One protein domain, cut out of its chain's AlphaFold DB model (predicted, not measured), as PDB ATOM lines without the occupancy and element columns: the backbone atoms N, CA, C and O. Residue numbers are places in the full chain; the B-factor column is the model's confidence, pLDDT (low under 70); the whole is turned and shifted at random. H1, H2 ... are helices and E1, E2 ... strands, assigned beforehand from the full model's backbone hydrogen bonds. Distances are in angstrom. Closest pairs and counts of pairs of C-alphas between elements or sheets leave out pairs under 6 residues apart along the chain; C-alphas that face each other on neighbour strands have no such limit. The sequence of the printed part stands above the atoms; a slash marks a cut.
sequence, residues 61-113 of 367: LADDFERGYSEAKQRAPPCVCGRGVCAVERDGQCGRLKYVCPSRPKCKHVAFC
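This is residues 61 to 113 of the 367 residues of an uncharacterized protein of Eragrostis curvula (weeping love grass) (UniProt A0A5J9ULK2). A small wall of three antiparallel strands has a single helix, H1, over one of its faces, running along the strands and mostly over the edge strand E1; no named helix lies over the other face. The long axis reaches from the first turn of H1 at one end to the link between E2 and E3 at the other. The printed part has 53 residues, with one named helix and three named strands in the chain order H1, E1, E2, E3, and the sheet order is E1, E2, E3. The class is mixed, helices and strands, though under half of the residues are in named elements. The whole is compact, with a radius of gyration of the C-alphas of 11.4 A and spans of 34 by 23 by 14 A.

Strand E1 is residues 87 to 90, 10.3 A from first to last C-alpha, and begins with C-alpha 87 at (39.176, 19.777, -31.174). Strand E2 is residues 97 to 100, 9.7 A long, and strand E3 is residues 110 to 112, ending with C-alpha 112 at (39.288, 25.139, -21.070). Helix H1 is residues 61 to 74, 20.1 A long, and begins with C-alpha 61 at (22.758, 13.129, -17.762).

E1, E2 and E3 form a meander, each strand the antiparallel neighbour of the one before. E1 and E2 are a hairpin, with 141 degrees between their directions; N 87 and O 100 are 2.8 A apart and N 98 and O 89 are 2.9 A apart, both within hydrogen-bond range. E2 and E3 are also a hairpin, at 159 degrees, with N 99 and O 111 within hydrogen-bond range at 2.7 A. The edge strands E1 and E3 are apart. H1 is on the sheet at a height over the sheet of 10.3 A, two layers, with the helix on one face. It lies over E1, on which 8 of its 14 C-alphas fall, and E2, with 2, is only just not under it. On the local plane H1 and E1 stand at 18 degrees, and H1 runs along the strands. The closest C-alphas of H1 and E1 are those of Lys 73 and Val 88, 6.1 A apart; those of H1 and E2 are Tyr 69 and Leu 97, 7.4 A apart. In H1 every O i to N i+4 pair is within hydrogen-bond range.

The two C-alphas farthest apart are those of Leu 61 and Pro 105, 34.9 A. The printed part has no cut. The link from H1 to E1, residues 75 to 86, is long; the links from E1 to E2 and from E2 to E3 are short. The mean pLDDT of the printed part is 79.6, and it is under 70 at residue 61 and residues 105 to 113.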
ATOM      1  N   LEU A  61      21.394  12.636 -17.996       69.62
ATOM      2  CA  LEU A  61      22.758  13.129 -17.762       69.62
ATOM      3  C   LEU A  61      23.710  12.834 -18.939       69.62
ATOM      4  O   LEU A  61      24.636  13.613 -19.185       69.62
ATOM      5  N   ALA A  62      23.488  11.742 -19.675       71.75
ATOM      6  CA  ALA A  62      24.211  11.444 -20.910       71.75
ATOM      7  C   ALA A  62      23.801  12.391 -22.053       71.75
ATOM      8  O   ALA A  62      24.679  12.997 -22.675       71.75
ATOM      9  N   ASP A  63      22.495  12.588 -22.264       74.19
ATOM     10  CA  ASP A  63      21.939  13.504 -23.269       74.19
ATOM     11  C   ASP A  63      22.463  14.932 -23.087       74.19
ATOM     12  O   ASP A  63      22.945  15.550 -24.039       74.19
ATOM     13  N   ASP A  64      22.426  15.468 -21.862       75.25
ATOM     14  CA  ASP A  64      22.920  16.821 -21.582       75.25
ATOM     15  C   ASP A  64      24.440  16.949 -21.756       75.25
ATOM     16  O   ASP A  64      24.928  17.995 -22.202       75.25
ATOM     17  N   PHE A  65      25.205  15.880 -21.508       76.56
ATOM     18  CA  PHE A  65      26.633  15.873 -21.818       76.56
ATOM     19  C   PHE A  65      26.910  15.835 -23.330       76.56
ATOM     20  O   PHE A  65      27.783  16.572 -23.798       76.56
ATOM     21  N   GLU A  66      26.188  15.030 -24.116       81.94
ATOM     22  CA  GLU A  66      26.365  14.992 -25.576       81.94
ATOM     23  C   GLU A  66      25.870  16.287 -26.247       81.94
ATOM     24  O   GLU A  66      26.525  16.800 -27.166       81.94
ATOM     25  N   ARG A  67      24.797  16.893 -25.720       81.94
ATOM     26  CA  ARG A  67      24.324  18.247 -26.058       81.94
ATOM     27  C   ARG A  67      25.436  19.278 -25.830       81.94
ATOM     28  O   ARG A  67      25.808  19.996 -26.761       81.94
ATOM     29  N   GLY A  68      26.029  19.299 -24.632       84.50
ATOM     30  CA  GLY A  68      27.115  20.216 -24.267       84.50
ATOM     31  C   GLY A  68      28.411  19.996 -25.059       84.50
ATOM     32  O   GLY A  68      29.062  20.958 -25.470       84.50
ATOM     33  N   TYR A  69      28.774  18.744 -25.350       85.06
ATOM     34  CA  TYR A  69      29.916  18.410 -26.209       85.06
ATOM     35  C   TYR A  69      29.693  18.854 -27.662       85.06
ATOM     36  O   TYR A  69      30.593  19.426 -28.286       85.06
ATOM     37  N   SER A  70      28.483  18.655 -28.185       85.94
ATOM     38  CA  SER A  70      28.090  19.094 -29.526       85.94
ATOM     39  C   SER A  70      28.096  20.617 -29.654       85.94
ATOM     40  O   SER A  70      28.615  21.143 -30.641       85.94
ATOM     41  N   GLU A  71      27.602  21.338 -28.647       86.88
ATOM     42  CA  GLU A  71      27.664  22.800 -28.613       86.88
ATOM     43  C   GLU A  71      29.105  23.317 -28.483       86.88
ATOM     44  O   GLU A  71      29.508  24.193 -29.250       86.88
ATOM     45  N   ALA A  72      29.928  22.743 -27.598       86.56
ATOM     46  CA  ALA A  72      31.347  23.095 -27.495       86.56
ATOM     47  C   ALA A  72      32.088  22.883 -28.829       86.56
ATOM     48  O   ALA A  72      32.924  23.694 -29.224       86.56
ATOM     49  N   LYS A  73      31.746  21.827 -29.576       87.31
ATOM     50  CA  LYS A  73      32.304  21.551 -30.907       87.31
ATOM     51  C   LYS A  73      31.864  22.576 -31.963       87.31
ATOM     52  O   LYS A  73      32.657  22.889 -32.847       87.31
ATOM     53  N   GLN A  74      30.649  23.122 -31.870       86.38
ATOM     54  CA  GLN A  74      30.180  24.220 -32.732       86.38
ATOM     55  C   GLN A  74      30.814  25.569 -32.354       86.38
ATOM     56  O   GLN A  74      31.211  26.332 -33.232       86.38
ATOM     57  N   ARG A  75      30.968  25.847 -31.052       86.56
ATOM     58  CA  ARG A  75      31.608  27.059 -30.507       86.56
ATOM     59  C   ARG A  75      33.149  27.004 -30.521       86.56
ATOM     60  O   ARG A  75      33.798  27.916 -30.006       86.56
ATOM     61  N   ALA A  76      33.749  25.959 -31.098       85.50
ATOM     62  CA  ALA A  76      35.186  25.701 -31.048       85.50
ATOM     63  C   ALA A  76      36.018  26.812 -31.727       85.50
ATOM     64  O   ALA A  76      35.909  27.016 -32.941       85.50
ATOM     65  N   PRO A  77      36.899  27.521 -30.991       82.44
ATOM     66  CA  PRO A  77      37.636  28.647 -31.546       82.44
ATOM     67  C   PRO A  77      38.690  28.210 -32.582       82.44
ATOM     68  O   PRO A  77      39.239  27.100 -32.500       82.44
ATOM     69  N   PRO A  78      39.049  29.093 -33.537       84.00
ATOM     70  CA  PRO A  78      40.198  28.881 -34.408       84.00
ATOM     71  C   PRO A  78      41.470  28.770 -33.560       84.00
ATOM     72  O   PRO A  78      41.735  29.599 -32.687       84.00
ATOM     73  N   CYS A  79      42.282  27.743 -33.804       83.31
ATOM     74  CA  CYS A  79      43.468  27.512 -32.997       83.31
ATOM     75  C   CYS A  79      44.518  28.608 -33.239       83.31
ATOM     76  O   CYS A  79      44.839  28.924 -34.383       83.31
ATOM     77  N   VAL A  80      45.149  29.099 -32.165       80.75
ATOM     78  CA  VAL A  80      46.184  30.162 -32.167       80.75
ATOM     79  C   VAL A  80      47.358  29.890 -33.131       80.75
ATOM     80  O   VAL A  80      48.059  30.808 -33.544       80.75
ATOM     81  N   CYS A  81      47.576  28.635 -33.541       77.31
ATOM     82  CA  CYS A  81      48.589  28.273 -34.540       77.31
ATOM     83  C   CYS A  81      48.156  28.422 -36.015       77.31
ATOM     84  O   CYS A  81      48.960  28.136 -36.900       77.31
ATOM     85  N   GLY A  82      46.904  28.802 -36.293       79.38
ATOM     86  CA  GLY A  82      46.347  28.964 -37.643       79.38
ATOM     87  C   GLY A  82      46.036  27.662 -38.396       79.38
ATOM     88  O   GLY A  82      45.653  27.710 -39.560       79.38
ATOM     89  N   ARG A  83      46.193  26.488 -37.767       79.62
ATOM     90  CA  ARG A  83      46.059  25.162 -38.408       79.62
ATOM     91  C   ARG A  83      44.661  24.534 -38.242       79.62
ATOM     92  O   ARG A  83      44.552  23.340 -37.977       79.62
ATOM     93  N   GLY A  84      43.610  25.344 -38.391       83.88
ATOM     94  CA  GLY A  84      42.202  24.948 -38.220       83.88
ATOM     95  C   GLY A  84      41.625  25.244 -36.828       83.88
ATOM     96  O   GLY A  84      42.274  25.889 -36.000       83.88
ATOM     97  N   VAL A  85      40.392  24.795 -36.582       86.69
ATOM     98  CA  VAL A  85      39.718  24.886 -35.271       86.69
ATOM     99  C   VAL A  85      40.334  23.932 -34.244       86.69
ATOM    100  O   VAL A  85      40.978  22.940 -34.597       86.69
ATOM    101  N   CYS A  86      40.159  24.234 -32.959       87.75
ATOM    102  CA  CYS A  86      40.482  23.288 -31.892       87.75
ATOM    103  C   CYS A  86      39.506  22.100 -31.888       87.75
ATOM    104  O   CYS A  86      38.315  22.259 -32.140       87.75
ATOM    105  N   ALA A  87      40.008  20.911 -31.556       88.44
ATOM    106  CA  ALA A  87      39.176  19.777 -31.174       88.44
ATOM    107  C   ALA A  87      38.704  19.947 -29.721       88.44
ATOM    108  O   ALA A  87      39.357  20.640 -28.938       88.44
ATOM    109  N   VAL A  88      37.603  19.291 -29.359       89.94
ATOM    110  CA  VAL A  88      37.127  19.201 -27.974       89.94
ATOM    111  C   VAL A  88      37.551  17.847 -27.405       89.94
ATOM    112  O   VAL A  88      37.280  16.813 -28.007       89.94
ATOM    113  N   GLU A  89      38.207  17.851 -26.249       87.56
ATOM    114  CA  GLU A  89      38.513  16.659 -25.451       87.56
ATOM    115  C   GLU A  89      37.841  16.805 -24.071       87.56
ATOM    116  O   GLU A  89      37.736  17.918 -23.553       87.56
ATOM    117  N   ARG A  90      37.405  15.704 -23.441       86.25
ATOM    118  CA  ARG A  90      37.034  15.711 -22.011       86.25
ATOM    119  C   ARG A  90      38.313  15.663 -21.171       86.25
ATOM    120  O   ARG A  90      39.251  14.942 -21.516       86.25
ATOM    121  N   ASP A  91      38.382  16.407 -20.072       83.06
ATOM    122  CA  ASP A  91      39.436  16.203 -19.083       83.06
ATOM    123  C   ASP A  91      39.080  15.067 -18.114       83.06
ATOM    124  O   ASP A  91      38.022  15.072 -17.485       83.06
ATOM    125  N   GLY A  92      39.970  14.078 -18.000       81.25
ATOM    126  CA  GLY A  92      39.751  12.888 -17.177       81.25
ATOM    127  C   GLY A  92      39.848  13.121 -15.666       81.25
ATOM    128  O   GLY A  92      39.483  12.223 -14.919       81.25
ATOM    129  N   GLN A  93      40.331  14.282 -15.205       77.81
ATOM    130  CA  GLN A  93      40.462  14.584 -13.771       77.81
ATOM    131  C   GLN A  93      39.311  15.429 -13.215       77.81
ATOM    132  O   GLN A  93      39.056  15.383 -12.016       77.81
ATOM    133  N   CYS A  94      38.620  16.204 -14.058       76.56
ATOM    134  CA  CYS A  94      37.548  17.107 -13.619       76.56
ATOM    135  C   CYS A  94      36.272  17.061 -14.474       76.56
ATOM    136  O   CYS A  94      35.379  17.875 -14.263       76.56
ATOM    137  N   GLY A  95      36.179  16.170 -15.469       77.50
ATOM    138  CA  GLY A  95      35.007  16.010 -16.345       77.50
ATOM    139  C   GLY A  95      34.767  17.153 -17.343       77.50
ATOM    140  O   GLY A  95      34.119  16.942 -18.367       77.50
ATOM    141  N   ARG A  96      35.321  18.345 -17.088       84.06
ATOM    142  CA  ARG A  96      35.182  19.549 -17.914       84.06
ATOM    143  C   ARG A  96      35.760  19.356 -19.320       84.06
ATOM    144  O   ARG A  96      36.785  18.703 -19.518       84.06
ATOM    145  N   LEU A  97      35.115  19.979 -20.303       87.12
ATOM    146  CA  LEU A  97      35.579  20.015 -21.688       87.12
ATOM    147  C   LEU A  97      36.751  20.999 -21.876       87.12
ATOM    148  O   LEU A  97      36.828  22.049 -21.232       87.12
ATOM    149  N   LYS A  98      37.671  20.668 -22.784       89.19
ATOM    150  CA  LYS A  98      38.841  21.486 -23.131       89.19
ATOM    151  C   LYS A  98      39.096  21.502 -24.637       89.19
ATOM    152  O   LYS A  98      38.942  20.497 -25.327       89.19
ATOM    153  N   TYR A  99      39.545  22.648 -25.128       89.56
ATOM    154  CA  TYR A  99      39.949  22.881 -26.507       89.56
ATOM    155  C   TYR A  99      41.428  22.541 -26.706       89.56
ATOM    156  O   TYR A  99      42.317  23.167 -26.118       89.56
ATOM    157  N   VAL A 100      41.694  21.568 -27.576       88.12
ATOM    158  CA  VAL A 100      43.028  21.023 -27.856       88.12
ATOM    159  C   VAL A 100      43.342  21.135 -29.348       88.12
ATOM    160  O   VAL A 100      42.492  20.923 -30.209       88.12
ATOM    161  N   CYS A 101      44.579  21.494 -29.690       85.31
ATOM    162  CA  CYS A 101      44.997  21.594 -31.087       85.31
ATOM    163  C   CYS A 101      45.197  20.195 -31.713       85.31
ATOM    164  O   CYS A 101      46.087  19.470 -31.258       85.31
ATOM    165  N   PRO A 102      44.470  19.828 -32.790       77.25
ATOM    166  CA  PRO A 102      44.598  18.507 -33.418       77.25
ATOM    167  C   PRO A 102      45.907  18.334 -34.212       77.25
ATOM    168  O   PRO A 102      46.328  17.218 -34.519       77.25
ATOM    169  N   SER A 103      46.571  19.434 -34.574       76.19
ATOM    170  CA  SER A 103      47.727  19.420 -35.466       76.19
ATOM    171  C   SER A 103      48.986  18.859 -34.795       76.19
ATOM    172  O   SER A 103      49.388  19.315 -33.725       76.19
ATOM    173  N   ARG A 104      49.689  17.943 -35.474       70.25
ATOM    174  CA  ARG A 104      51.019  17.459 -35.057       70.25
ATOM    175  C   ARG A 104      52.143  18.337 -35.663       70.25
ATOM    176  O   ARG A 104      51.950  18.879 -36.753       70.25
ATOM    177  N   PRO A 105      53.293  18.547 -34.987       66.25
ATOM    178  CA  PRO A 105      53.498  18.347 -33.551       66.25
ATOM    179  C   PRO A 105      52.509  19.196 -32.734       66.25
ATOM    180  O   PRO A 105      52.150  20.300 -33.165       66.25
ATOM    181  N   LYS A 106      52.060  18.650 -31.592       64.44
ATOM    182  CA  LYS A 106      51.007  19.236 -30.744       64.44
ATOM    183  C   LYS A 106      51.376  20.668 -30.346       64.44
ATOM    184  O   LYS A 106      52.473  20.910 -29.839       64.44
ATOM    185  N   CYS A 107      50.461  21.615 -30.534       65.31
ATOM    186  CA  CYS A 107      50.647  22.967 -30.009       65.31
ATOM    187  C   CYS A 107      50.595  22.951 -28.478       65.31
ATOM    188  O   CYS A 107      49.713  22.329 -27.896       65.31
ATOM    189  N   LYS A 108      51.489  23.701 -27.824       66.38
ATOM    190  CA  LYS A 108      51.542  23.849 -26.354       66.38
ATOM    191  C   LYS A 108      50.428  24.751 -25.786       66.38
ATOM    192  O   LYS A 108      50.602  25.336 -24.723       66.38
ATOM    193  N   HIS A 109      49.328  24.926 -26.517       65.31
ATOM    194  CA  HIS A 109      48.205  25.772 -26.126       65.31
ATOM    195  C   HIS A 109      46.959  24.901 -25.985       65.31
ATOM    196  O   HIS A 109      46.538  24.256 -26.946       65.31
ATOM    197  N   VAL A 110      46.416  24.897 -24.773       66.69
ATOM    198  CA  VAL A 110      45.147  24.287 -24.383       66.69
ATOM    199  C   VAL A 110      44.347  25.399 -23.718       66.69
ATOM    200  O   VAL A 110      44.914  26.177 -22.950       66.69
ATOM    201  N   ALA A 111      43.059  25.481 -24.029       69.38
ATOM    202  CA  ALA A 111      42.114  26.356 -23.347       69.38
ATOM    203  C   ALA A 111      40.987  25.490 -22.780       69.38
ATOM    204  O   ALA A 111      40.603  24.504 -23.405       69.38
ATOM    205  N   PHE A 112      40.460  25.828 -21.610       69.88
ATOM    206  CA  PHE A 112      39.288  25.139 -21.070       69.88
ATOM    207  C   PHE A 112      38.012  25.745 -21.649       69.88
ATOM    208  O   PHE A 112      37.992  26.921 -22.014       69.88
ATOM    209  N   CYS A 113      36.940  24.959 -21.705       58.91
ATOM    210  CA  CYS A 113      35.608  25.532 -21.799       58.91
ATOM    211  C   CYS A 113      35.298  26.198 -20.450       58.91
ATOM    212  O   CYS A 113      35.126  25.506 -19.447       58.91
TER     213      CYS A 113